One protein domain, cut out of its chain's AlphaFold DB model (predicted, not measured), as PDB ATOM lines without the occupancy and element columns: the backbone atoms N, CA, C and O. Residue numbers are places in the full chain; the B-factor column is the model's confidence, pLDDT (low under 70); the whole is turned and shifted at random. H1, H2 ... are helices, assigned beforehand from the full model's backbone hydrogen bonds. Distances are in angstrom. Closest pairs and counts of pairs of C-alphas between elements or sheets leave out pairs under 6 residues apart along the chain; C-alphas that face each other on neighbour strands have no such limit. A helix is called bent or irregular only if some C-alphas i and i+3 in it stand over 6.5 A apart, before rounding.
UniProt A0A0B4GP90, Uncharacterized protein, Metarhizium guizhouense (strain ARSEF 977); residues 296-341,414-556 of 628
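This is residues 296 to 341 and 414 to 556 of the 628 residues of an uncharacterized protein of Metarhizium guizhouense (strain ARSEF 977) (UniProt A0A0B4GP90). Short H1 sits in the middle of a cluster of helices, with the hairpin of H5 and the longest helix, H4, packed along it and H3 and H8 crossing it at large angles; H9 folds back on H8, and residues 549 to 556, of which 549 and 550 belong to H9, stick out as a tail. H6 and H7 lie beyond this cluster, and the long stretch of residues 485 to 520 leads back to H8. The printed part has 189 residues with nine named helices, H1 to H9 in chain order, and no named strand: all helix. It is compact, with a radius of gyration of the C-alphas of 16.8 A, and spans 58 by 46 by 29 A.

H4, residues 415 to 437, is 33.3 A long and begins with C-alpha 415 at (-20.174, -20.845, -13.341). H5, residues 445 to 463, is 26.9 A long. H1 is residues 298 to 304, H2 307 to 312, H3 314 to 327, H6 471 to 474, H7 479 to 484 and H8 521 to 530. H9, residues 532 to 550, ends with C-alpha 550 at (-53.060, 10.087, -0.076); it has a kink of 30 degrees near residue 544 and is only just irregular, C-alphas 545 and 548 being 6.55 A apart.

H4, with residues 421 to 431 alone, touches H5 in a helical hairpin at a shallow tilt of 22 degrees; the closest C-alphas are those of Phe 424 and Gly 458, 6.5 A. The hub, H1, touches H3, H4, H5 and H8, for instance H5 at Thr 300 and Ala 452, whose C-alphas, the closest, are 5.4 A apart. H8 is about perpendicular to H1, at 73 degrees, closest C-alphas Ala 301 and Leu 526, 5.4 A. H8 and H9 form a helical hairpin, closest C-alphas Ala 527 and Ala 535, 5.0 A. H2 and H3 touch only at the corner, closest C-alphas Ala 310 and Arg 317, 5.1 A. H6 and H7 are close but not clearly touching, closest C-alphas Leu 474 and Met 480, 5.9 A. Every O i to N i+4 pair is within hydrogen-bond range in H1, H2, H3, H4 and H7, against 14 of 15 in H5, 5 of 6 in H8 and 12 of 15 in H9; H6 is too short for one.

The C-alphas farthest apart, of Pro 414 and Leu 555, are 60.4 A apart. Residues 342 to 413 are not printed, and C-alphas 341 and 414 are 18.1 A apart across this cut. The link from H7 to H8 is long, 36 residues. Residues 545 to 556 have pLDDT under 70.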
ATOM      1  N   ARG A 296     -24.611  -7.038   4.388       78.44
ATOM      2  CA  ARG A 296     -24.883  -5.887   5.264       78.44
ATOM      3  C   ARG A 296     -25.627  -4.718   4.599       78.44
ATOM      4  O   ARG A 296     -25.675  -3.639   5.168       78.44
ATOM      5  N   GLY A 297     -26.234  -4.895   3.423       89.81
ATOM      6  CA  GLY A 297     -27.093  -3.867   2.814       89.81
ATOM      7  C   GLY A 297     -26.350  -2.582   2.424       89.81
ATOM      8  O   GLY A 297     -26.892  -1.487   2.573       89.81
ATOM      9  N   SER A 298     -25.085  -2.703   2.008       91.94
ATOM     10  CA  SER A 298     -24.210  -1.555   1.729       91.94
ATOM     11  C   SER A 298     -24.726  -0.685   0.580       91.94
ATOM     12  O   SER A 298     -24.689   0.541   0.687       91.94
ATOM     13  N   ALA A 299     -25.246  -1.291  -0.494       95.19
ATOM     14  CA  ALA A 299     -25.826  -0.544  -1.610       95.19
ATOM     15  C   ALA A 299     -27.119   0.155  -1.179       95.19
ATOM     16  O   ALA A 299     -27.305   1.341  -1.446       95.19
ATOM     17  N   THR A 300     -27.957  -0.542  -0.407       96.62
ATOM     18  CA  THR A 300     -29.148   0.042   0.222       96.62
ATOM     19  C   THR A 300     -28.777   1.283   1.033       96.62
ATOM     20  O   THR A 300     -29.351   2.351   0.841       96.62
ATOM     21  N   ALA A 301     -27.783   1.186   1.914       95.81
ATOM     22  CA  ALA A 301     -27.369   2.307   2.751       95.81
ATOM     23  C   ALA A 301     -26.725   3.459   1.964       95.81
ATOM     24  O   ALA A 301     -26.867   4.618   2.359       95.81
ATOM     25  N   ALA A 302     -26.036   3.171   0.860       96.19
ATOM     26  CA  ALA A 302     -25.436   4.191   0.006       96.19
ATOM     27  C   ALA A 302     -26.494   5.003  -0.759       96.19
ATOM     28  O   ALA A 302     -26.411   6.232  -0.816       96.19
ATOM     29  N   LEU A 303     -27.482   4.306  -1.330       96.44
ATOM     30  CA  LEU A 303     -28.405   4.861  -2.321       96.44
ATOM     31  C   LEU A 303     -29.728   5.371  -1.729       96.44
ATOM     32  O   LEU A 303     -30.399   6.183  -2.360       96.44
ATOM     33  N   THR A 304     -30.134   4.905  -0.542       95.38
ATOM     34  CA  THR A 304     -31.489   5.177  -0.006       95.38
ATOM     35  C   THR A 304     -31.534   6.200   1.126       95.38
ATOM     36  O   THR A 304     -32.618   6.668   1.480       95.38
ATOM     37  N   ILE A 305     -30.383   6.582   1.692       94.44
ATOM     38  CA  ILE A 305     -30.341   7.644   2.701       94.44
ATOM     39  C   ILE A 305     -30.751   8.988   2.058       94.44
ATOM     40  O   ILE A 305     -30.192   9.365   1.026       94.44
ATOM     41  N   PRO A 306     -31.705   9.733   2.648       89.50
ATOM     42  CA  PRO A 306     -32.084  11.060   2.164       89.50
ATOM     43  C   PRO A 306     -30.913  12.039   2.197       89.50
ATOM     44  O   PRO A 306     -30.157  12.058   3.170       89.50
ATOM     45  N   ALA A 307     -30.818  12.927   1.206       88.06
ATOM     46  CA  ALA A 307     -29.765  13.947   1.171       88.06
ATOM     47  C   ALA A 307     -29.745  14.861   2.411       88.06
ATOM     48  O   ALA A 307     -28.669  15.256   2.857       88.06
ATOM     49  N   SER A 308     -30.902  15.175   3.000       87.31
ATOM     50  CA  SER A 308     -30.986  15.955   4.245       87.31
ATOM     51  C   SER A 308     -30.280  15.244   5.405       87.31
ATOM     52  O   SER A 308     -29.454  15.840   6.094       87.31
ATOM     53  N   ASN A 309     -30.532  13.944   5.574       88.94
ATOM     54  CA  ASN A 309     -29.905  13.127   6.611       88.94
ATOM     55  C   ASN A 309     -28.420  12.891   6.310       88.94
ATOM     56  O   ASN A 309     -27.586  13.028   7.204       88.94
ATOM     57  N   ALA A 310     -28.081  12.589   5.056       88.88
ATOM     58  CA  ALA A 310     -26.703  12.412   4.611       88.88
ATOM     59  C   ALA A 310     -25.831  13.636   4.910       88.88
ATOM     60  O   ALA A 310     -24.691  13.508   5.351       88.88
ATOM     61  N   ASN A 311     -26.386  14.831   4.707       89.31
ATOM     62  CA  ASN A 311     -25.673  16.085   4.903       89.31
ATOM     63  C   ASN A 311     -25.742  16.630   6.330       89.31
ATOM     64  O   ASN A 311     -25.006  17.574   6.611       89.31
ATOM     65  N   SER A 312     -26.552  16.031   7.209       88.50
ATOM     66  CA  SER A 312     -26.766  16.500   8.586       88.50
ATOM     67  C   SER A 312     -25.506  16.464   9.455       88.50
ATOM     68  O   SER A 312     -25.316  17.330  10.303       88.50
ATOM     69  N   ARG A 313     -24.632  15.469   9.252       90.69
ATOM     70  CA  ARG A 313     -23.376  15.302   9.997       90.69
ATOM     71  C   ARG A 313     -22.249  14.909   9.055       90.69
ATOM     72  O   ARG A 313     -22.421  14.031   8.208       90.69
ATOM     73  N   ALA A 314     -21.065  15.484   9.266       92.81
ATOM     74  CA  ALA A 314     -19.875  15.182   8.468       92.81
ATOM     75  C   ALA A 314     -19.532  13.680   8.469       92.81
ATOM     76  O   ALA A 314     -19.186  13.125   7.429       92.81
ATOM     77  N   GLN A 315     -19.705  13.002   9.609       94.19
ATOM     78  CA  GLN A 315     -19.476  11.562   9.740       94.19
ATOM     79  C   GLN A 315     -20.423  10.728   8.861       94.19
ATOM     80  O   GLN A 315     -19.970   9.798   8.194       94.19
ATOM     81  N   ILE A 316     -21.717  11.072   8.814       94.31
ATOM     82  CA  ILE A 316     -22.709  10.380   7.975       94.31
ATOM     83  C   ILE A 316     -22.370  10.596   6.500       94.31
ATOM     84  O   ILE A 316     -22.301   9.627   5.745       94.31
ATOM     85  N   ARG A 317     -22.070  11.841   6.109       94.75
ATOM     86  CA  ARG A 317     -21.650  12.181   4.744       94.75
ATOM     87  C   ARG A 317     -20.411  11.391   4.325       94.75
ATOM     88  O   ARG A 317     -20.411  10.774   3.265       94.75
ATOM     89  N   LYS A 318     -19.377  11.359   5.174       96.44
ATOM     90  CA  LYS A 318     -18.139  10.598   4.939       96.44
ATOM     91  C   LYS A 318     -18.430   9.103   4.789       96.44
ATOM     92  O   LYS A 318     -17.907   8.474   3.872       96.44
ATOM     93  N   LYS A 319     -19.293   8.540   5.644       96.31
ATOM     94  CA  LYS A 319     -19.695   7.128   5.573       96.31
ATOM     95  C   LYS A 319     -20.446   6.818   4.276       96.31
ATOM     96  O   LYS A 319     -20.057   5.887   3.576       96.31
ATOM     97  N   GLN A 320     -21.445   7.622   3.906       96.06
ATOM     98  CA  GLN A 320     -22.177   7.447   2.648       96.06
ATOM     99  C   GLN A 320     -21.241   7.563   1.438       96.06
ATOM    100  O   GLN A 320     -21.282   6.714   0.553       96.06
ATOM    101  N   GLN A 321     -20.357   8.565   1.408       95.94
ATOM    102  CA  GLN A 321     -19.370   8.719   0.337       95.94
ATOM    103  C   GLN A 321     -18.433   7.511   0.239       95.94
ATOM    104  O   GLN A 321     -18.131   7.074  -0.867       95.94
ATOM    105  N   GLY A 322     -18.003   6.939   1.368       96.31
ATOM    106  CA  GLY A 322     -17.221   5.701   1.387       96.31
ATOM    107  C   GLY A 322     -17.974   4.522   0.761       96.31
ATOM    108  O   GLY A 322     -17.412   3.799  -0.063       96.31
ATOM    109  N   LEU A 323     -19.261   4.364   1.088       95.94
ATOM    110  CA  LEU A 323     -20.109   3.324   0.498       95.94
ATOM    111  C   LEU A 323     -20.352   3.552  -1.005       95.94
ATOM    112  O   LEU A 323     -20.292   2.598  -1.777       95.94
ATOM    113  N   LEU A 324     -20.562   4.799  -1.439       96.44
ATOM    114  CA  LEU A 324     -20.712   5.152  -2.857       96.44
ATOM    115  C   LEU A 324     -19.423   4.903  -3.647       96.44
ATOM    116  O   LEU A 324     -19.478   4.313  -4.723       96.44
ATOM    117  N   LYS A 325     -18.259   5.292  -3.105       96.62
ATOM    118  CA  LYS A 325     -16.950   4.995  -3.710       96.62
ATOM    119  C   LYS A 325     -16.772   3.494  -3.912       96.62
ATOM    120  O   LYS A 325     -16.350   3.070  -4.981       96.62
ATOM    121  N   ARG A 326     -17.137   2.688  -2.909       95.38
ATOM    122  CA  ARG A 326     -17.114   1.224  -2.998       95.38
ATOM    123  C   ARG A 326     -18.047   0.706  -4.092       95.38
ATOM    124  O   ARG A 326     -17.613  -0.053  -4.946       95.38
ATOM    125  N   LEU A 327     -19.310   1.135  -4.095       94.75
ATOM    126  CA  LEU A 327     -20.300   0.700  -5.086       94.75
ATOM    127  C   LEU A 327     -19.843   1.011  -6.521       94.75
ATOM    128  O   LEU A 327     -19.949   0.160  -7.400       94.75
ATOM    129  N   ARG A 328     -19.245   2.187  -6.728       95.56
ATOM    130  CA  ARG A 328     -18.714   2.656  -8.017       95.56
ATOM    131  C   ARG A 328     -17.346   2.074  -8.394       95.56
ATOM    132  O   ARG A 328     -16.832   2.401  -9.458       95.56
ATOM    133  N   GLY A 329     -16.725   1.271  -7.529       95.69
ATOM    134  CA  GLY A 329     -15.397   0.697  -7.777       95.69
ATOM    135  C   GLY A 329     -14.238   1.695  -7.636       95.69
ATOM    136  O   GLY A 329     -13.108   1.407  -8.012       95.69
ATOM    137  N   GLN A 330     -14.492   2.880  -7.079       97.00
ATOM    138  CA  GLN A 330     -13.521   3.976  -6.967       97.00
ATOM    139  C   GLN A 330     -12.462   3.747  -5.881       97.00
ATOM    140  O   GLN A 330     -11.519   4.525  -5.777       97.00
ATOM    141  N   LEU A 331     -12.618   2.711  -5.048       95.25
ATOM    142  CA  LEU A 331     -11.589   2.325  -4.078       95.25
ATOM    143  C   LEU A 331     -10.443   1.543  -4.732       95.25
ATOM    144  O   LEU A 331      -9.375   1.441  -4.142       95.25
ATOM    145  N   THR A 332     -10.660   0.996  -5.930       95.88
ATOM    146  CA  THR A 332      -9.670   0.225  -6.690       95.88
ATOM    147  C   THR A 332      -9.699   0.666  -8.158       95.88
ATOM    148  O   THR A 332     -10.241  -0.057  -8.990       95.88
ATOM    149  N   PRO A 333      -9.158   1.850  -8.505       92.56
ATOM    150  CA  PRO A 333      -9.299   2.436  -9.844       92.56
ATOM    151  C   PRO A 333      -8.784   1.538 -10.975       92.56
ATOM    152  O   PRO A 333      -9.433   1.437 -12.013       92.56
ATOM    153  N   ASP A 334      -7.677   0.830 -10.742       96.19
ATOM    154  CA  ASP A 334      -7.051  -0.056 -11.735       96.19
ATOM    155  C   ASP A 334      -7.842  -1.357 -11.955       96.19
ATOM    156  O   ASP A 334      -7.741  -2.005 -12.995       96.19
ATOM    157  N   ASN A 335      -8.674  -1.739 -10.982       95.31
ATOM    158  CA  ASN A 335      -9.611  -2.851 -11.092       95.31
ATOM    159  C   ASN A 335     -10.904  -2.510 -10.335       95.31
ATOM    160  O   ASN A 335     -11.079  -2.946  -9.191       95.31
ATOM    161  N   PRO A 336     -11.838  -1.752 -10.940       94.38
ATOM    162  CA  PRO A 336     -13.035  -1.276 -10.242       94.38
ATOM    163  C   PRO A 336     -13.874  -2.417  -9.656       94.38
ATOM    164  O   PRO A 336     -14.411  -2.324  -8.550       94.38
ATOM    165  N   GLY A 337     -13.903  -3.554 -10.358       93.50
ATOM    166  CA  GLY A 337     -14.599  -4.753  -9.911       93.50
ATOM    167  C   GLY A 337     -14.071  -5.325  -8.595       93.50
ATOM    168  O   GLY A 337     -14.837  -5.989  -7.914       93.50
ATOM    169  N   ALA A 338     -12.830  -5.038  -8.189       93.12
ATOM    170  CA  ALA A 338     -12.258  -5.543  -6.940       93.12
ATOM    171  C   ALA A 338     -12.828  -4.885  -5.674       93.12
ATOM    172  O   ALA A 338     -12.677  -5.445  -4.590       93.12
ATOM    173  N   SER A 339     -13.493  -3.731  -5.784       93.12
ATOM    174  CA  SER A 339     -14.159  -3.075  -4.650       93.12
ATOM    175  C   SER A 339     -15.676  -2.981  -4.798       93.12
ATOM    176  O   SER A 339     -16.368  -2.801  -3.795       93.12
ATOM    177  N   THR A 340     -16.215  -3.178  -6.001       94.44
ATOM    178  CA  THR A 340     -17.661  -3.214  -6.225       94.44
ATOM    179  C   THR A 340     -18.286  -4.521  -5.705       94.44
ATOM    180  O   THR A 340     -17.860  -5.610  -6.112       94.44
ATOM    181  N   PRO A 341     -19.331  -4.452  -4.850       91.75
ATOM    182  CA  PRO A 341     -20.081  -5.630  -4.412       91.75
ATOM    183  C   PRO A 341     -20.636  -6.435  -5.594       91.75
ATOM    184  O   PRO A 341     -21.021  -5.867  -6.614       91.75
ATOM    185  N   PRO A 414     -19.112 -24.030 -10.626       89.25
ATOM    186  CA  PRO A 414     -19.693 -22.829 -10.024       89.25
ATOM    187  C   PRO A 414     -19.990 -21.681 -11.014       89.25
ATOM    188  O   PRO A 414     -20.400 -20.611 -10.570       89.25
ATOM    189  N   GLY A 415     -19.921 -21.890 -12.333       90.06
ATOM    190  CA  GLY A 415     -20.174 -20.845 -13.341       90.06
ATOM    191  C   GLY A 415     -21.510 -20.095 -13.204       90.06
ATOM    192  O   GLY A 415     -21.524 -18.866 -13.202       90.06
ATOM    193  N   VAL A 416     -22.636 -20.776 -12.937       88.06
ATOM    194  CA  VAL A 416     -23.923 -20.074 -12.723       88.06
ATOM    195  C   VAL A 416     -23.920 -19.078 -11.533       88.06
ATOM    196  O   VAL A 416     -24.750 -18.186 -11.506       88.06
ATOM    197  N   LEU A 417     -22.987 -19.147 -10.560       88.50
ATOM    198  CA  LEU A 417     -22.892 -18.220  -9.415       88.50
ATOM    199  C   LEU A 417     -22.347 -16.899  -9.942       88.50
ATOM    200  O   LEU A 417     -22.886 -15.849  -9.618       88.50
ATOM    201  N   ALA A 418     -21.333 -16.966 -10.811       90.94
ATOM    202  CA  ALA A 418     -20.822 -15.804 -11.522       90.94
ATOM    203  C   ALA A 418     -21.921 -15.164 -12.388       90.94
ATOM    204  O   ALA A 418     -22.033 -13.940 -12.413       90.94
ATOM    205  N   GLY A 419     -22.775 -15.983 -13.015       91.12
ATOM    206  CA  GLY A 419     -23.970 -15.521 -13.731       91.12
ATOM    207  C   GLY A 419     -24.945 -14.749 -12.833       91.12
ATOM    208  O   GLY A 419     -25.280 -13.607 -13.136       91.12
ATOM    209  N   PHE A 420     -25.337 -15.319 -11.686       90.44
ATOM    210  CA  PHE A 420     -26.167 -14.623 -10.690       90.44
ATOM    211  C   PHE A 420     -25.545 -13.297 -10.248       90.44
ATOM    212  O   PHE A 420     -26.230 -12.280 -10.198       90.44
ATOM    213  N   MET A 421     -24.243 -13.291  -9.961       91.06
ATOM    214  CA  MET A 421     -23.555 -12.077  -9.531       91.06
ATOM    215  C   MET A 421     -23.523 -11.007 -10.595       91.06
ATOM    216  O   MET A 421     -23.667  -9.834 -10.270       91.06
ATOM    217  N   ARG A 422     -23.410 -11.400 -11.862       94.31
ATOM    218  CA  ARG A 422     -23.519 -10.448 -12.956       94.31
ATOM    219  C   ARG A 422     -24.895  -9.785 -12.980       94.31
ATOM    220  O   ARG A 422     -24.963  -8.583 -13.197       94.31
ATOM    221  N   VAL A 423     -25.969 -10.531 -12.717       92.75
ATOM    222  CA  VAL A 423     -27.326  -9.964 -12.653       92.75
ATOM    223  C   VAL A 423     -27.454  -8.957 -11.507       92.75
ATOM    224  O   VAL A 423     -27.908  -7.842 -11.744       92.75
ATOM    225  N   PHE A 424     -27.011  -9.297 -10.291       93.31
ATOM    226  CA  PHE A 424     -27.059  -8.361  -9.155       93.31
ATOM    227  C   PHE A 424     -26.163  -7.135  -9.362       93.31
ATOM    228  O   PHE A 424     -26.579  -6.020  -9.062       93.31
ATOM    229  N   GLU A 425     -24.965  -7.327  -9.920       94.06
ATOM    230  CA  GLU A 425     -24.041  -6.248 -10.285       94.06
ATOM    231  C   GLU A 425     -24.701  -5.259 -11.256       94.06
ATOM    232  O   GLU A 425     -24.643  -4.050 -11.043       94.06
ATOM    233  N   LEU A 426     -25.338  -5.763 -12.317       94.12
ATOM    234  CA  LEU A 426     -26.015  -4.930 -13.313       94.12
ATOM    235  C   LEU A 426     -27.239  -4.221 -12.726       94.12
ATOM    236  O   LEU A 426     -27.418  -3.032 -12.962       94.12
ATOM    237  N   ALA A 427     -28.042  -4.922 -11.923       93.00
ATOM    238  CA  ALA A 427     -29.219  -4.338 -11.290       93.00
ATOM    239  C   ALA A 427     -28.849  -3.219 -10.303       93.00
ATOM    240  O   ALA A 427     -29.485  -2.171 -10.298       93.00
ATOM    241  N   LEU A 428     -27.804  -3.400  -9.487       93.56
ATOM    242  CA  LEU A 428     -27.346  -2.345  -8.580       93.56
ATOM    243  C   LEU A 428     -26.696  -1.167  -9.306       93.56
ATOM    244  O   LEU A 428     -26.791  -0.041  -8.824       93.56
ATOM    245  N   ARG A 429     -26.049  -1.415 -10.447       94.12
ATOM    246  CA  ARG A 429     -25.498  -0.354 -11.292       94.12
ATOM    247  C   ARG A 429     -26.600   0.540 -11.848       94.12
ATOM    248  O   ARG A 429     -26.511   1.746 -11.685       94.12
ATOM    249  N   GLU A 430     -27.668  -0.046 -12.386       93.19
ATOM    250  CA  GLU A 430     -28.849   0.712 -12.828       93.19
ATOM    251  C   GLU A 430     -29.407   1.581 -11.686       93.19
ATOM    252  O   GLU A 430     -29.680   2.763 -11.859       93.19
ATOM    253  N   MET A 431     -29.505   1.031 -10.471       93.75
ATOM    254  CA  MET A 431     -29.993   1.784  -9.306       93.75
ATOM    255  C   MET A 431     -29.071   2.950  -8.920       93.75
ATOM    256  O   MET A 431     -29.542   3.991  -8.459       93.75
ATOM    257  N   GLU A 432     -27.760   2.793  -9.099       95.12
ATOM    258  CA  GLU A 432     -26.778   3.857  -8.892       95.12
ATOM    259  C   GLU A 432     -26.878   4.944  -9.973       95.12
ATOM    260  O   GLU A 432     -26.851   6.132  -9.643       95.12
ATOM    261  N   GLU A 433     -27.083   4.560 -11.232       93.38
ATOM    262  CA  GLU A 433     -27.301   5.484 -12.348       93.38
ATOM    263  C   GLU A 433     -28.575   6.316 -12.128       93.38
ATOM    264  O   GLU A 433     -28.535   7.545 -12.221       93.38
ATOM    265  N   GLN A 434     -29.675   5.683 -11.704       91.50
ATOM    266  CA  GLN A 434     -30.921   6.370 -11.333       91.50
ATOM    267  C   GLN A 434     -30.739   7.307 -10.130       91.50
ATOM    268  O   GLN A 434     -31.295   8.410 -10.093       91.50
ATOM    269  N   PHE A 435     -29.956   6.900  -9.129       94.31
ATOM    270  CA  PHE A 435     -29.617   7.753  -7.988       94.31
ATOM    271  C   PHE A 435     -28.835   8.999  -8.429       94.31
ATOM    272  O   PHE A 435     -29.145  10.114  -7.995       94.31
ATOM    273  N   SER A 436     -27.858   8.823  -9.319       94.06
ATOM    274  CA  SER A 436     -27.035   9.903  -9.863       94.06
ATOM    275  C   SER A 436     -27.848  10.849 -10.751       94.06
ATOM    276  O   SER A 436     -27.794  12.064 -10.546       94.06
ATOM    277  N   ALA A 437     -28.675  10.314 -11.653       90.81
ATOM    278  CA  ALA A 437     -29.557  11.088 -12.532       90.81
ATOM    279  C   ALA A 437     -30.566  11.949 -11.752       90.81
ATOM    280  O   ALA A 437     -30.887  13.064 -12.158       90.81
ATOM    281  N   ASN A 438     -31.007  11.482 -10.580       87.94
ATOM    282  CA  ASN A 438     -31.889  12.231  -9.679       87.94
ATOM    283  C   ASN A 438     -31.141  13.191  -8.727       87.94
ATOM    284  O   ASN A 438     -31.698  13.652  -7.723       87.94
ATOM    285  N   GLY A 439     -29.877  13.507  -9.020       89.06
ATOM    286  CA  GLY A 439     -29.083  14.485  -8.277       89.06
ATOM    287  C   GLY A 439     -28.623  13.998  -6.904       89.06
ATOM    288  O   GLY A 439     -28.479  14.811  -5.992       89.06
ATOM    289  N   CYS A 440     -28.424  12.686  -6.728       89.62
ATOM    290  CA  CYS A 440     -27.914  12.083  -5.490       89.62
ATOM    291  C   CYS A 440     -28.773  12.381  -4.243       89.62
ATOM    292  O   CYS A 440     -28.265  12.446  -3.121       89.62
ATOM    293  N   LYS A 441     -30.087  12.576  -4.421       86.81
ATOM    294  CA  LYS A 441     -31.014  12.955  -3.334       86.81
ATOM    295  C   LYS A 441     -31.455  11.790  -2.438       86.81
ATOM    296  O   LYS A 441     -32.128  12.015  -1.429       86.81
ATOM    297  N   GLY A 442     -31.049  10.574  -2.793       87.75
ATOM    298  CA  GLY A 442     -31.612   9.327  -2.287       87.75
ATOM    299  C   GLY A 442     -32.683   8.795  -3.238       87.75
ATOM    300  O   GLY A 442     -33.406   9.565  -3.871       87.75
ATOM    301  N   LEU A 443     -32.775   7.472  -3.356       91.69
ATOM    302  CA  LEU A 443     -33.802   6.814  -4.160       91.69
ATOM    303  C   LEU A 443     -35.211   7.041  -3.574       91.69
ATOM    304  O   LEU A 443     -35.399   7.196  -2.361       91.69
ATOM    305  N   CYS A 444     -36.221   7.039  -4.446       89.38
ATOM    306  CA  CYS A 444     -37.632   6.985  -4.045       89.38
ATOM    307  C   CYS A 444     -37.959   5.652  -3.351       89.38
ATOM    308  O   CYS A 444     -37.141   4.727  -3.345       89.38
ATOM    309  N   LEU A 445     -39.152   5.538  -2.762       91.50
ATOM    310  CA  LEU A 445     -39.530   4.364  -1.974       91.50
ATOM    311  C   LEU A 445     -39.446   3.045  -2.745       91.50
ATOM    312  O   LEU A 445     -38.816   2.107  -2.258       91.50
ATOM    313  N   ALA A 446     -40.029   2.979  -3.945       92.69
ATOM    314  CA  ALA A 446     -40.040   1.756  -4.747       92.69
ATOM    315  C   ALA A 446     -38.613   1.274  -5.057       92.69
ATOM    316  O   ALA A 446     -38.254   0.142  -4.741       92.69
ATOM    317  N   LEU A 447     -37.752   2.155  -5.576       94.06
ATOM    318  CA  LEU A 447     -36.357   1.807  -5.859       94.06
ATOM    319  C   LEU A 447     -35.557   1.515  -4.577       94.06
ATOM    320  O   LEU A 447     -34.687   0.649  -4.587       94.06
ATOM    321  N   SER A 448     -35.880   2.168  -3.454       94.81
ATOM    322  CA  SER A 448     -35.252   1.876  -2.157       94.81
ATOM    323  C   SER A 448     -35.553   0.454  -1.678       94.81
ATOM    324  O   SER A 448     -34.636  -0.268  -1.283       94.81
ATOM    325  N   GLU A 449     -36.817   0.027  -1.748       95.56
ATOM    326  CA  GLU A 449     -37.214  -1.351  -1.437       95.56
ATOM    327  C   GLU A 449     -36.651  -2.349  -2.459       95.56
ATOM    328  O   GLU A 449     -36.237  -3.445  -2.081       95.56
ATOM    329  N   GLY A 450     -36.544  -1.952  -3.731       95.00
ATOM    330  CA  GLY A 450     -35.894  -2.729  -4.784       95.00
ATOM    331  C   GLY A 450     -34.428  -3.033  -4.487       95.00
ATOM    332  O   GLY A 450     -34.034  -4.199  -4.456       95.00
ATOM    333  N   VAL A 451     -33.622  -2.008  -4.194       95.56
ATOM    334  CA  VAL A 451     -32.211  -2.181  -3.796       95.56
ATOM    335  C   VAL A 451     -32.101  -3.039  -2.534       95.56
ATOM    336  O   VAL A 451     -31.262  -3.937  -2.469       95.56
ATOM    337  N   ALA A 452     -32.986  -2.823  -1.557       95.81
ATOM    338  CA  ALA A 452     -33.022  -3.613  -0.332       95.81
ATOM    339  C   ALA A 452     -33.327  -5.098  -0.582       95.81
ATOM    340  O   ALA A 452     -32.740  -5.954   0.092       95.81
ATOM    341  N   ALA A 453     -34.209  -5.408  -1.536       94.94
ATOM    342  CA  ALA A 453     -34.491  -6.771  -1.973       94.94
ATOM    343  C   ALA A 453     -33.286  -7.389  -2.699       94.94
ATOM    344  O   ALA A 453     -32.914  -8.524  -2.401       94.94
ATOM    345  N   LEU A 454     -32.640  -6.639  -3.599       94.19
ATOM    346  CA  LEU A 454     -31.464  -7.091  -4.351       94.19
ATOM    347  C   LEU A 454     -30.279  -7.419  -3.431       94.19
ATOM    348  O   LEU A 454     -29.709  -8.502  -3.558       94.19
ATOM    349  N   ASP A 455     -29.956  -6.551  -2.467       92.94
ATOM    350  CA  ASP A 455     -28.892  -6.797  -1.479       92.94
ATOM    351  C   ASP A 455     -29.148  -8.097  -0.692       92.94
ATOM    352  O   ASP A 455     -28.245  -8.911  -0.492       92.94
ATOM    353  N   ARG A 456     -30.396  -8.323  -0.262       92.75
ATOM    354  CA  ARG A 456     -30.788  -9.503   0.528       92.75
ATOM    355  C   ARG A 456     -30.768 -10.783  -0.290       92.75
ATOM    356  O   ARG A 456     -30.236 -11.792   0.167       92.75
ATOM    357  N   LEU A 457     -31.313 -10.746  -1.504       91.94
ATOM    358  CA  LEU A 457     -31.310 -11.887  -2.416       91.94
ATOM    359  C   LEU A 457     -29.894 -12.253  -2.854       91.94
ATOM    360  O   LEU A 457     -29.558 -13.437  -2.896       91.94
ATOM    361  N   GLY A 458     -29.056 -11.256  -3.132       90.56
ATOM    362  CA  GLY A 458     -27.649 -11.456  -3.447       90.56
ATOM    363  C   GLY A 458     -26.872 -12.066  -2.277       90.56
ATOM    364  O   GLY A 458     -26.126 -13.026  -2.480       90.56
ATOM    365  N   ASN A 459     -27.107 -11.591  -1.048       88.44
ATOM    366  CA  ASN A 459     -26.541 -12.192   0.162       88.44
ATOM    367  C   ASN A 459     -26.993 -13.656   0.314       88.44
ATOM    368  O   ASN A 459     -26.157 -14.562   0.359       88.44
ATOM    369  N   PHE A 460     -28.307 -13.910   0.285       88.06
ATOM    370  CA  PHE A 460     -28.873 -15.258   0.394       88.06
ATOM    371  C   PHE A 460     -28.335 -16.211  -0.681       88.06
ATOM    372  O   PHE A 460     -28.047 -17.370  -0.390       88.06
ATOM    373  N   CYS A 461     -28.139 -15.729  -1.913       86.62
ATOM    374  CA  CYS A 461     -27.557 -16.510  -3.006       86.62
ATOM    375  C   CYS A 461     -26.187 -17.110  -2.629       86.62
ATOM    376  O   CYS A 461     -25.851 -18.213  -3.069       86.62
ATOM    377  N   PHE A 462     -25.408 -16.434  -1.782       78.19
ATOM    378  CA  PHE A 462     -24.072 -16.871  -1.377       78.19
ATOM    379  C   PHE A 462     -23.992 -17.579  -0.036       78.19
ATOM    380  O   PHE A 462     -23.235 -18.546   0.126       78.19
ATOM    381  N   THR A 463     -24.676 -17.037   0.961       78.19
ATOM    382  CA  THR A 463     -24.611 -17.545   2.330       78.19
ATOM    383  C   THR A 463     -25.548 -18.729   2.491       78.19
ATOM    384  O   THR A 463     -25.161 -19.731   3.098       78.19
ATOM    385  N   GLY A 464     -26.713 -18.646   1.851       79.94
ATOM    386  CA  GLY A 464     -27.858 -19.503   2.099       79.94
ATOM    387  C   GLY A 464     -28.559 -19.220   3.417       79.94
ATOM    388  O   GLY A 464     -29.408 -20.004   3.827       79.94
ATOM    389  N   ASP A 465     -28.208 -18.111   4.062       81.19
ATOM    390  CA  ASP A 465     -28.770 -17.691   5.333       81.19
ATOM    391  C   ASP A 465     -30.171 -17.112   5.125       81.19
ATOM    392  O   ASP A 465     -30.336 -16.004   4.618       81.19
ATOM    393  N   SER A 466     -31.200 -17.865   5.507       83.50
ATOM    394  CA  SER A 466     -32.590 -17.435   5.354       83.50
ATOM    395  C   SER A 466     -32.980 -16.264   6.256       83.50
ATOM    396  O   SER A 466     -34.012 -15.649   5.995       83.50
ATOM    397  N   THR A 467     -32.197 -15.927   7.288       86.19
ATOM    398  CA  THR A 467     -32.521 -14.816   8.201       86.19
ATOM    399  C   THR A 467     -32.485 -13.459   7.494       86.19
ATOM    400  O   THR A 467     -33.216 -12.539   7.862       86.19
ATOM    401  N   VAL A 468     -31.719 -13.348   6.402       88.12
ATOM    402  CA  VAL A 468     -31.631 -12.124   5.590       88.12
ATOM    403  C   VAL A 468     -32.875 -11.893   4.723       88.12
ATOM    404  O   VAL A 468     -33.018 -10.821   4.134       88.12
ATOM    405  N   LEU A 469     -33.771 -12.883   4.620       91.38
ATOM    406  CA  LEU A 469     -34.984 -12.843   3.807       91.38
ATOM    407  C   LEU A 469     -36.220 -12.589   4.691       91.38
ATOM    408  O   LEU A 469     -36.779 -13.548   5.219       91.38
ATOM    409  N   PRO A 470     -36.706 -11.339   4.838       93.12
ATOM    410  CA  PRO A 470     -37.840 -11.024   5.707       93.12
ATOM    411  C   PRO A 470     -39.146 -11.624   5.149       93.12
ATOM    412  O   PRO A 470     -39.707 -11.082   4.186       93.12
ATOM    413  N   PRO A 471     -39.707 -12.699   5.746       93.69
ATOM    414  CA  PRO A 471     -40.804 -13.439   5.117       93.69
ATOM    415  C   PRO A 471     -42.095 -12.622   5.013       93.69
ATOM    416  O   PRO A 471     -42.870 -12.826   4.081       93.69
ATOM    417  N   ARG A 472     -42.313 -11.676   5.942       93.69
ATOM    418  CA  ARG A 472     -43.478 -10.774   5.939       93.69
ATOM    419  C   ARG A 472     -43.532  -9.880   4.699       93.69
ATOM    420  O   ARG A 472     -44.633  -9.567   4.266       93.69
ATOM    421  N   VAL A 473     -42.384  -9.508   4.123       93.62
ATOM    422  CA  VAL A 473     -42.314  -8.684   2.899       93.62
ATOM    423  C   VAL A 473     -42.197  -9.549   1.651       93.62
ATOM    424  O   VAL A 473     -42.899  -9.340   0.667       93.62
ATOM    425  N   LEU A 474     -41.324 -10.556   1.692       94.75
ATOM    426  CA  LEU A 474     -40.960 -11.329   0.506       94.75
ATOM    427  C   LEU A 474     -42.001 -12.385   0.102       94.75
ATOM    428  O   LEU A 474     -42.008 -12.824  -1.048       94.75
ATOM    429  N   ARG A 475     -42.890 -12.815   1.009       94.38
ATOM    430  CA  ARG A 475     -43.965 -13.759   0.660       94.38
ATOM    431  C   ARG A 475     -45.037 -13.107  -0.231       94.38
ATOM    432  O   ARG A 475     -45.309 -13.672  -1.283       94.38
ATOM    433  N   PRO A 476     -45.576 -11.910   0.075       94.31
ATOM    434  CA  PRO A 476     -46.485 -11.193  -0.836       94.31
ATOM    435  C   PRO A 476     -45.888 -10.875  -2.212       94.31
ATOM    436  O   PRO A 476     -46.608 -10.859  -3.206       94.31
ATOM    437  N   LEU A 477     -44.565 -10.701  -2.292       94.94
ATOM    438  CA  LEU A 477     -43.838 -10.553  -3.558       94.94
ATOM    439  C   LEU A 477     -43.696 -11.866  -4.350       94.94
ATOM    440  O   LEU A 477     -43.122 -11.848  -5.437       94.94
ATOM    441  N   LYS A 478     -44.206 -12.990  -3.821       94.31
ATOM    442  CA  LYS A 478     -44.050 -14.372  -4.317       94.31
ATOM    443  C   LYS A 478     -42.595 -14.857  -4.385       94.31
ATOM    444  O   LYS A 478     -42.311 -15.919  -4.936       94.31
ATOM    445  N   THR A 479     -41.664 -14.121  -3.776       93.81
ATOM    446  CA  THR A 479     -40.245 -14.483  -3.730       93.81
ATOM    447  C   THR A 479     -40.044 -15.771  -2.945       93.81
ATOM    448  O   THR A 479     -39.357 -16.674  -3.409       93.81
ATOM    449  N   MET A 480     -40.669 -15.880  -1.768       92.12
ATOM    450  CA  MET A 480     -40.505 -17.052  -0.900       92.12
ATOM    451  C   MET A 480     -41.053 -18.331  -1.537       92.12
ATOM    452  O   MET A 480     -40.418 -19.377  -1.415       92.12
ATOM    453  N   ASP A 481     -42.193 -18.242  -2.222       91.31
ATOM    454  CA  ASP A 481     -42.818 -19.387  -2.891       91.31
ATOM    455  C   ASP A 481     -41.955 -19.844  -4.064       91.31
ATOM    456  O   ASP A 481     -41.575 -21.010  -4.137       91.31
ATOM    457  N   SER A 482     -41.498 -18.897  -4.890       89.75
ATOM    458  CA  SER A 482     -40.592 -19.197  -5.995       89.75
ATOM    459  C   SER A 482     -39.286 -19.847  -5.523       89.75
ATOM    460  O   SER A 482     -38.863 -20.864  -6.073       89.75
ATOM    461  N   LEU A 483     -38.680 -19.336  -4.445       87.81
ATOM    462  CA  LEU A 483     -37.489 -19.945  -3.849       87.81
ATOM    463  C   LEU A 483     -37.759 -21.351  -3.311       87.81
ATOM    464  O   LEU A 483     -36.896 -22.218  -3.433       87.81
ATOM    465  N   ARG A 484     -38.935 -21.580  -2.713       84.38
ATOM    466  CA  ARG A 484     -39.355 -22.879  -2.165       84.38
ATOM    467  C   ARG A 484     -39.636 -23.908  -3.264       84.38
ATOM    468  O   ARG A 484     -39.451 -25.100  -3.033       84.38
ATOM    469  N   GLU A 485     -40.009 -23.453  -4.451       83.25
ATOM    470  CA  GLU A 485     -40.191 -24.273  -5.653       83.25
ATOM    471  C   GLU A 485     -38.889 -24.454  -6.457       83.25
ATOM    472  O   GLU A 485     -38.862 -25.168  -7.455       83.25
ATOM    473  N   GLY A 486     -37.776 -23.853  -6.015       74.62
ATOM    474  CA  GLY A 486     -36.479 -23.935  -6.698       74.62
ATOM    475  C   GLY A 486     -36.371 -23.042  -7.938       74.62
ATOM    476  O   GLY A 486     -35.472 -23.236  -8.759       74.62
ATOM    477  N   GLY A 487     -37.281 -22.077  -8.070       76.56
ATOM    478  CA  GLY A 487     -37.297 -21.073  -9.120       76.56
ATOM    479  C   GLY A 487     -36.301 -19.930  -8.904       76.56
ATOM    480  O   GLY A 487     -35.624 -19.814  -7.878       76.56
ATOM    481  N   TRP A 488     -36.216 -19.066  -9.916       80.88
ATOM    482  CA  TRP A 488     -35.500 -17.795  -9.825       80.88
ATOM    483  C   TRP A 488     -36.216 -16.856  -8.843       80.88
ATOM    484  O   TRP A 488     -37.440 -16.803  -8.897       80.88
ATOM    485  N   PRO A 489     -35.515 -16.072  -7.996       84.75
ATOM    486  CA  PRO A 489     -36.166 -15.136  -7.086       84.75
ATOM    487  C   PRO A 489     -37.115 -14.215  -7.838       84.75
ATOM    488  O   PRO A 489     -36.698 -13.385  -8.647       84.75
ATOM    489  N   TYR A 490     -38.400 -14.377  -7.569       90.19
ATOM    490  CA  TYR A 490     -39.432 -13.602  -8.223       90.19
ATOM    491  C   TYR A 490     -39.806 -12.400  -7.361       90.19
ATOM    492  O   TYR A 490     -39.990 -12.533  -6.153       90.19
ATOM    493  N   ILE A 491     -39.921 -11.229  -7.981       92.50
ATOM    494  CA  ILE A 491     -40.471 -10.020  -7.367       92.50
ATOM    495  C   ILE A 491     -41.692  -9.659  -8.205       92.50
ATOM    496  O   ILE A 491     -41.559  -9.378  -9.394       92.50
ATOM    497  N   SER A 492     -42.882  -9.737  -7.609       93.69
ATOM    498  CA  SER A 492     -44.128  -9.434  -8.314       93.69
ATOM    499  C   SER A 492     -44.160  -7.965  -8.758       93.69
ATOM    500  O   SER A 492     -44.222  -7.095  -7.885       93.69
ATOM    501  N   PRO A 493     -44.179  -7.673 -10.078       93.00
ATOM    502  CA  PRO A 493     -44.220  -6.296 -10.573       93.00
ATOM    503  C   PRO A 493     -45.535  -5.593 -10.212       93.00
ATOM    504  O   PRO A 493     -45.563  -4.377 -10.084       93.00
ATOM    505  N   ASP A 494     -46.606  -6.352  -9.955       92.19
ATOM    506  CA  ASP A 494     -47.895  -5.815  -9.502       92.19
ATOM    507  C   ASP A 494     -47.828  -5.190  -8.098       92.19
ATOM    508  O   ASP A 494     -48.739  -4.464  -7.706       92.19
ATOM    509  N   LEU A 495     -46.800  -5.526  -7.310       93.50
ATOM    510  CA  LEU A 495     -46.618  -5.034  -5.943       93.50
ATOM    511  C   LEU A 495     -45.355  -4.174  -5.806       93.50
ATOM    512  O   LEU A 495     -45.388  -3.177  -5.085       93.50
ATOM    513  N   LEU A 496     -44.273  -4.541  -6.499       94.88
ATOM    514  CA  LEU A 496     -43.022  -3.789  -6.580       94.88
ATOM    515  C   LEU A 496     -42.443  -3.889  -7.996       94.88
ATOM    516  O   LEU A 496     -41.886  -4.922  -8.368       94.88
ATOM    517  N   ASP A 497     -42.532  -2.803  -8.762       92.31
ATOM    518  CA  ASP A 497     -41.963  -2.703 -10.105       92.31
ATOM    519  C   ASP A 497     -40.722  -1.808 -10.114       92.31
ATOM    520  O   ASP A 497     -40.742  -0.682  -9.614       92.31
ATOM    521  N   LEU A 498     -39.649  -2.309 -10.719       90.25
ATOM    522  CA  LEU A 498     -38.355  -1.635 -10.825       90.25
ATOM    523  C   LEU A 498     -38.016  -1.220 -12.264       90.25
ATOM    524  O   LEU A 498     -36.938  -0.682 -12.490       90.25
ATOM    525  N   ARG A 499     -38.878  -1.519 -13.245       83.25
ATOM    526  CA  ARG A 499     -38.512  -1.473 -14.671       83.25
ATOM    527  C   ARG A 499     -38.412  -0.070 -15.267       83.25
ATOM    528  O   ARG A 499     -37.650   0.103 -16.210       83.25
ATOM    529  N   GLU A 500     -39.167   0.910 -14.768       74.12
ATOM    530  CA  GLU A 500     -39.270   2.227 -15.412       74.12
ATOM    531  C   GLU A 500     -39.271   3.394 -14.415       74.12
ATOM    532  O   GLU A 500     -39.992   3.391 -13.413       74.12
ATOM    533  N   GLY A 501     -38.491   4.436 -14.729       79.19
ATOM    534  CA  GLY A 501     -38.500   5.725 -14.036       79.19
ATOM    535  C   GLY A 501     -38.284   5.615 -12.525       79.19
ATOM    536  O   GLY A 501     -37.254   5.145 -12.057       79.19
ATOM    537  N   ARG A 502     -39.268   6.074 -11.740       80.12
ATOM    538  CA  ARG A 502     -39.222   6.019 -10.265       80.12
ATOM    539  C   ARG A 502     -39.649   4.662  -9.690       80.12
ATOM    540  O   ARG A 502     -39.757   4.542  -8.471       80.12
ATOM    541  N   GLY A 503     -39.921   3.666 -10.528       87.81
ATOM    542  CA  GLY A 503     -40.534   2.415 -10.104       87.81
ATOM    543  C   GLY A 503     -41.953   2.602  -9.557       87.81
ATOM    544  O   GLY A 503     -42.495   3.709  -9.484       87.81
ATOM    545  N   PHE A 504     -42.558   1.493  -9.153       90.69
ATOM    546  CA  PHE A 504     -43.902   1.455  -8.589       90.69
ATOM    547  C   PHE A 504     -43.937   0.565  -7.349       90.69
ATOM    548  O   PHE A 504     -43.289  -0.477  -7.300       90.69
ATOM    549  N   ILE A 505     -44.711   0.982  -6.347       91.50
ATOM    550  CA  ILE A 505     -44.995   0.187  -5.154       91.50
ATOM    551  C   ILE A 505     -46.470   0.339  -4.769       91.50
ATOM    552  O   ILE A 505     -46.975   1.454  -4.583       91.50
ATOM    553  N   ASP A 506     -47.175  -0.784  -4.639       90.62
ATOM    554  CA  ASP A 506     -48.573  -0.781  -4.205       90.62
ATOM    555  C   ASP A 506     -48.665  -0.764  -2.675       90.62
ATOM    556  O   ASP A 506     -48.764  -1.796  -2.012       90.62
ATOM    557  N   LEU A 507     -48.691   0.442  -2.107       88.00
ATOM    558  CA  LEU A 507     -48.806   0.674  -0.661       88.00
ATOM    559  C   LEU A 507     -50.134   0.209  -0.041       88.00
ATOM    560  O   LEU A 507     -50.228   0.105   1.184       88.00
ATOM    561  N   ARG A 508     -51.175  -0.055  -0.843       85.56
ATOM    562  CA  ARG A 508     -52.442  -0.595  -0.321       85.56
ATOM    563  C   ARG A 508     -52.303  -2.079  -0.014       85.56
ATOM    564  O   ARG A 508     -52.802  -2.535   1.005       85.56
ATOM    565  N   ARG A 509     -51.605  -2.807  -0.887       89.25
ATOM    566  CA  ARG A 509     -51.336  -4.245  -0.744       89.25
ATOM    567  C   ARG A 509     -50.002  -4.538  -0.046       89.25
ATOM    568  O   ARG A 509     -49.714  -5.699   0.239       89.25
ATOM    569  N   TRP A 510     -49.195  -3.510   0.230       92.31
ATOM    570  CA  TRP A 510     -47.908  -3.662   0.901       92.31
ATOM    571  C   TRP A 510     -48.069  -4.132   2.357       92.31
ATOM    572  O   TRP A 510     -48.960  -3.646   3.058       92.31
ATOM    573  N   PRO A 511     -47.202  -5.035   2.849       92.75
ATOM    574  CA  PRO A 511     -47.256  -5.527   4.224       92.75
ATOM    575  C   PRO A 511     -47.101  -4.428   5.271       92.75
ATOM    576  O   PRO A 511     -46.283  -3.519   5.116       92.75
ATOM    577  N   ARG A 512     -47.845  -4.553   6.373       90.06
ATOM    578  CA  ARG A 512     -47.869  -3.581   7.472       90.06
ATOM    579  C   ARG A 512     -47.364  -4.177   8.784       90.06
ATOM    580  O   ARG A 512     -47.378  -5.398   8.987       90.06
ATOM    581  N   LYS A 513     -46.847  -3.293   9.634       86.44
ATOM    582  CA  LYS A 513     -46.552  -3.504  11.054       86.44
ATOM    583  C   LYS A 513     -47.865  -3.494  11.857       86.44
ATOM    584  O   LYS A 513     -48.934  -3.290  11.296       86.44
ATOM    585  N   GLU A 514     -47.775  -3.748  13.160       84.50
ATOM    586  CA  GLU A 514     -48.934  -3.719  14.073       84.50
ATOM    587  C   GLU A 514     -49.529  -2.313  14.234       84.50
ATOM    588  O   GLU A 514     -50.723  -2.173  14.459       84.50
ATOM    589  N   ASP A 515     -48.716  -1.274  14.049       80.12
ATOM    590  CA  ASP A 515     -49.112   0.139  14.083       80.12
ATOM    591  C   ASP A 515     -49.657   0.650  12.733       80.12
ATOM    592  O   ASP A 515     -49.624   1.848  12.460       80.12
ATOM    593  N   GLU A 516     -50.101  -0.257  11.856       79.88
ATOM    594  CA  GLU A 516     -50.582   0.012  10.493       79.88
ATOM    595  C   GLU A 516     -49.552   0.640   9.535       79.88
ATOM    596  O   GLU A 516     -49.858   0.875   8.360       79.88
ATOM    597  N   ARG A 517     -48.300   0.865   9.947       81.00
ATOM    598  CA  ARG A 517     -47.275   1.436   9.059       81.00
ATOM    599  C   ARG A 517     -46.721   0.389   8.092       81.00
ATOM    600  O   ARG A 517     -46.552  -0.770   8.475       81.00
ATOM    601  N   PRO A 518     -46.367   0.761   6.847       87.56
ATOM    602  CA  PRO A 518     -45.685  -0.140   5.927       87.56
ATOM    603  C   PRO A 518     -44.403  -0.720   6.522       87.56
ATOM    604  O   PRO A 518     -43.598  -0.020   7.139       87.56
ATOM    605  N   LEU A 519     -44.198  -2.015   6.308       91.19
ATOM    606  CA  LEU A 519     -42.995  -2.715   6.729       91.19
ATOM    607  C   LEU A 519     -41.936  -2.585   5.628       91.19
ATOM    608  O   LEU A 519     -42.073  -3.176   4.559       91.19
ATOM    609  N   LEU A 520     -40.906  -1.774   5.879       92.75
ATOM    610  CA  LEU A 520     -39.916  -1.355   4.881       92.75
ATOM    611  C   LEU A 520     -38.561  -2.034   5.111       92.75
ATOM    612  O   LEU A 520     -37.975  -1.934   6.191       92.75
ATOM    613  N   MET A 521     -38.034  -2.708   4.090       94.38
ATOM    614  CA  MET A 521     -36.758  -3.422   4.159       94.38
ATOM    615  C   MET A 521     -35.560  -2.471   4.190       94.38
ATOM    616  O   MET A 521     -34.575  -2.753   4.881       94.38
ATOM    617  N   HIS A 522     -35.604  -1.354   3.454       94.75
ATOM    618  CA  HIS A 522     -34.435  -0.471   3.351       94.75
ATOM    619  C   HIS A 522     -34.099   0.224   4.679       94.75
ATOM    620  O   HIS A 522     -32.929   0.462   4.981       94.75
ATOM    621  N   VAL A 523     -35.114   0.474   5.508       94.00
ATOM    622  CA  VAL A 523     -34.981   1.141   6.809       94.00
ATOM    623  C   VAL A 523     -34.076   0.353   7.755       94.00
ATOM    624  O   VAL A 523     -33.230   0.947   8.420       94.00
ATOM    625  N   ALA A 524     -34.178  -0.979   7.770       91.50
ATOM    626  CA  ALA A 524     -33.312  -1.822   8.595       91.50
ATOM    627  C   ALA A 524     -31.826  -1.670   8.218       91.50
ATOM    628  O   ALA A 524     -30.964  -1.600   9.093       91.50
ATOM    629  N   SER A 525     -31.520  -1.540   6.921       93.19
ATOM    630  CA  SER A 525     -30.152  -1.272   6.461       93.19
ATOM    631  C   SER A 525     -29.677   0.118   6.903       93.19
ATOM    632  O   SER A 525     -28.532   0.276   7.321       93.19
ATOM    633  N   LEU A 526     -30.548   1.133   6.858       95.62
ATOM    634  CA  LEU A 526     -30.211   2.473   7.350       95.62
ATOM    635  C   LEU A 526     -29.953   2.485   8.859       95.62
ATOM    636  O   LEU A 526     -29.007   3.140   9.293       95.62
ATOM    637  N   ALA A 527     -30.737   1.737   9.639       94.44
ATOM    638  CA  ALA A 527     -30.547   1.609  11.081       94.44
ATOM    639  C   ALA A 527     -29.181   0.994  11.408       94.44
ATOM    640  O   ALA A 527     -28.447   1.529  12.234       94.44
ATOM    641  N   TYR A 528     -28.808  -0.074  10.695       93.06
ATOM    642  CA  TYR A 528     -27.509  -0.726  10.847       93.06
ATOM    643  C   TYR A 528     -26.336   0.210  10.507       93.06
ATOM    644  O   TYR A 528     -25.344   0.270  11.231       93.06
ATOM    645  N   HIS A 529     -26.424   0.967   9.408       94.50
ATOM    646  CA  HIS A 529     -25.302   1.797   8.953       94.50
ATOM    647  C   HIS A 529     -25.217   3.165   9.627       94.50
ATOM    648  O   HIS A 529     -24.114   3.678   9.807       94.50
ATOM    649  N   TYR A 530     -26.338   3.781   9.978       95.56
ATOM    650  CA  TYR A 530     -26.371   5.179  10.418       95.56
ATOM    651  C   TYR A 530     -27.077   5.388  11.763       95.56
ATOM    652  O   TYR A 530     -27.130   6.518  12.246       95.56
ATOM    653  N   GLY A 531     -27.586   4.320  12.379       93.19
ATOM    654  CA  GLY A 531     -28.283   4.355  13.660       93.19
ATOM    655  C   GLY A 531     -29.798   4.538  13.536       93.19
ATOM    656  O   GLY A 531     -30.334   4.936  12.495       93.19
ATOM    657  N   SER A 532     -30.495   4.263  14.640       91.69
ATOM    658  CA  SER A 532     -31.962   4.301  14.735       91.69
ATOM    659  C   SER A 532     -32.552   5.659  14.357       91.69
ATOM    660  O   SER A 532     -33.553   5.709  13.651       91.69
ATOM    661  N   GLN A 533     -31.902   6.766  14.726       89.88
ATOM    662  CA  GLN A 533     -32.390   8.114  14.424       89.88
ATOM    663  C   GLN A 533     -32.542   8.366  12.914       89.88
ATOM    664  O   GLN A 533     -33.543   8.930  12.476       89.88
ATOM    665  N   VAL A 534     -31.573   7.937  12.096       92.12
ATOM    666  CA  VAL A 534     -31.639   8.109  10.634       92.12
ATOM    667  C   VAL A 534     -32.747   7.245  10.037       92.12
ATOM    668  O   VAL A 534     -33.464   7.711   9.150       92.12
ATOM    669  N   ALA A 535     -32.902   6.021  10.541       91.88
ATOM    670  CA  ALA A 535     -33.954   5.102  10.133       91.88
ATOM    671  C   ALA A 535     -35.353   5.650  10.458       91.88
ATOM    672  O   ALA A 535     -36.185   5.753   9.560       91.88
ATOM    673  N   THR A 536     -35.584   6.098  11.695       87.81
ATOM    674  CA  THR A 536     -36.855   6.703  12.118       87.81
ATOM    675  C   THR A 536     -37.162   7.974  11.331       87.81
ATOM    676  O   THR A 536     -38.279   8.140  10.852       87.81
ATOM    677  N   ASN A 537     -36.170   8.844  11.109       87.12
ATOM    678  CA  ASN A 537     -36.363  10.039  10.286       87.12
ATOM    679  C   ASN A 537     -36.771   9.680   8.852       87.12
ATOM    680  O   ASN A 537     -37.622  10.355   8.275       87.12
ATOM    681  N   ARG A 538     -36.183   8.627   8.268       88.38
ATOM    682  CA  ARG A 538     -36.568   8.147   6.936       88.38
ATOM    683  C   ARG A 538     -37.993   7.598   6.927       88.38
ATOM    684  O   ARG A 538     -38.748   7.942   6.022       88.38
ATOM    685  N   GLU A 539     -38.370   6.793   7.918       85.88
ATOM    686  CA  GLU A 539     -39.743   6.295   8.056       85.88
ATOM    687  C   GLU A 539     -40.749   7.443   8.155       85.88
ATOM    688  O   GLU A 539     -41.715   7.462   7.397       85.88
ATOM    689  N   SER A 540     -40.495   8.438   9.010       81.69
ATOM    690  CA  SER A 540     -41.361   9.613   9.144       81.69
ATOM    691  C   SER A 540     -41.425  10.434   7.852       81.69
ATOM    692  O   SER A 540     -42.508  10.822   7.431       81.69
ATOM    693  N   GLN A 541     -40.299  10.659   7.165       79.62
ATOM    694  CA  GLN A 541     -40.295  11.368   5.878       79.62
ATOM    695  C   GLN A 541     -41.142  10.654   4.823       79.62
ATOM    696  O   GLN A 541     -41.904  11.306   4.120       79.62
ATOM    697  N   LEU A 542     -41.028   9.329   4.713       80.88
ATOM    698  CA  LEU A 542     -41.838   8.536   3.786       80.88
ATOM    699  C   LEU A 542     -43.310   8.522   4.191       80.88
ATOM    700  O   LEU A 542     -44.182   8.617   3.328       80.88
ATOM    701  N   TRP A 543     -43.582   8.462   5.497       74.19
ATOM    702  CA  TRP A 543     -44.929   8.596   6.030       74.19
ATOM    703  C   TRP A 543     -45.560   9.912   5.582       74.19
ATOM    704  O   TRP A 543     -46.617   9.899   4.967       74.19
ATOM    705  N   PHE A 544     -44.880  11.039   5.771       70.69
ATOM    706  CA  PHE A 544     -45.426  12.342   5.394       70.69
ATOM    707  C   PHE A 544     -45.456  12.583   3.878       70.69
ATOM    708  O   PHE A 544     -46.430  13.133   3.370       70.69
ATOM    709  N   ALA A 545     -44.426  12.156   3.142       66.88
ATOM    710  CA  ALA A 545     -44.298  12.437   1.712       66.88
ATOM    711  C   ALA A 545     -45.150  11.519   0.823       66.88
ATOM    712  O   ALA A 545     -45.629  11.958  -0.222       66.88
ATOM    713  N   GLU A 546     -45.329  10.250   1.201       61.09
ATOM    714  CA  GLU A 546     -45.901   9.234   0.306       61.09
ATOM    715  C   GLU A 546     -47.161   8.547   0.857       61.09
ATOM    716  O   GLU A 546     -47.963   8.027   0.072       61.09
ATOM    717  N   LEU A 547     -47.370   8.567   2.181       57.47
ATOM    718  CA  LEU A 547     -48.484   7.875   2.847       57.47
ATOM    719  C   LEU A 547     -49.561   8.851   3.352       57.47
ATOM    720  O   LEU A 547     -50.734   8.652   3.049       57.47
ATOM    721  N   GLY A 548     -49.176   9.954   3.995       52.69
ATOM    722  CA  GLY A 548     -50.071  11.019   4.456       52.69
ATOM    723  C   GLY A 548     -50.684  11.837   3.320       52.69
ATOM    724  O   GLY A 548     -51.842  12.238   3.387       52.69
ATOM    725  N   GLY A 549     -49.962  11.994   2.205       49.50
ATOM    726  CA  GLY A 549     -50.452  12.719   1.028       49.50
ATOM    727  C   GLY A 549     -51.620  12.061   0.288       49.50
ATOM    728  O   GLY A 549     -52.271  12.721  -0.522       49.50
ATOM    729  N   ARG A 550     -51.921  10.779   0.552       49.62
ATOM    730  CA  ARG A 550     -53.060  10.087  -0.076       49.62
ATOM    731  C   ARG A 550     -54.394  10.363   0.626       49.62
ATOM    732  O   ARG A 550     -55.409  10.363  -0.068       49.62
ATOM    733  N   ASP A 551     -54.382  10.653   1.929       48.88
ATOM    734  CA  ASP A 551     -55.587  10.941   2.726       48.88
ATOM    735  C   ASP A 551     -55.928  12.439   2.808       48.88
ATOM    736  O   ASP A 551     -57.033  12.798   3.195       48.88
ATOM    737  N   MET A 552     -55.059  13.341   2.335       50.28
ATOM    738  CA  MET A 552     -55.351  14.787   2.273       50.28
ATOM    739  C   MET A 552     -56.405  15.183   1.218       50.28
ATOM    740  O   MET A 552     -56.628  16.369   0.971       50.28
ATOM    741  N   ARG A 553     -57.081  14.224   0.567       49.50
ATOM    742  CA  ARG A 553     -58.200  14.507  -0.350       49.50
ATOM    743  C   ARG A 553     -59.463  14.854   0.450       49.50
ATOM    744  O   ARG A 553     -60.418  14.088   0.479       49.50
ATOM    745  N   GLY A 554     -59.449  16.011   1.110       55.44
ATOM    746  CA  GLY A 554     -60.571  16.563   1.872       55.44
ATOM    747  C   GLY A 554     -60.167  17.140   3.233       55.44
ATOM    748  O   GLY A 554     -59.140  16.780   3.811       55.44
ATOM    749  N   LEU A 555     -61.012  18.030   3.766       56.62
ATOM    750  CA  LEU A 555     -60.790  18.718   5.047       56.62
ATOM    751  C   LEU A 555     -60.685  17.728   6.227       56.62
ATOM    752  O   LEU A 555     -59.841  17.888   7.104       56.62
ATOM    753  N   ALA A 556     -61.487  16.657   6.205       58.38
ATOM    754  CA  ALA A 556     -61.505  15.628   7.248       58.38
ATOM    755  C   ALA A 556     -60.221  14.779   7.283       58.38
ATOM    756  O   ALA A 556     -59.684  14.513   8.356       58.38
TER     757      ALA A 556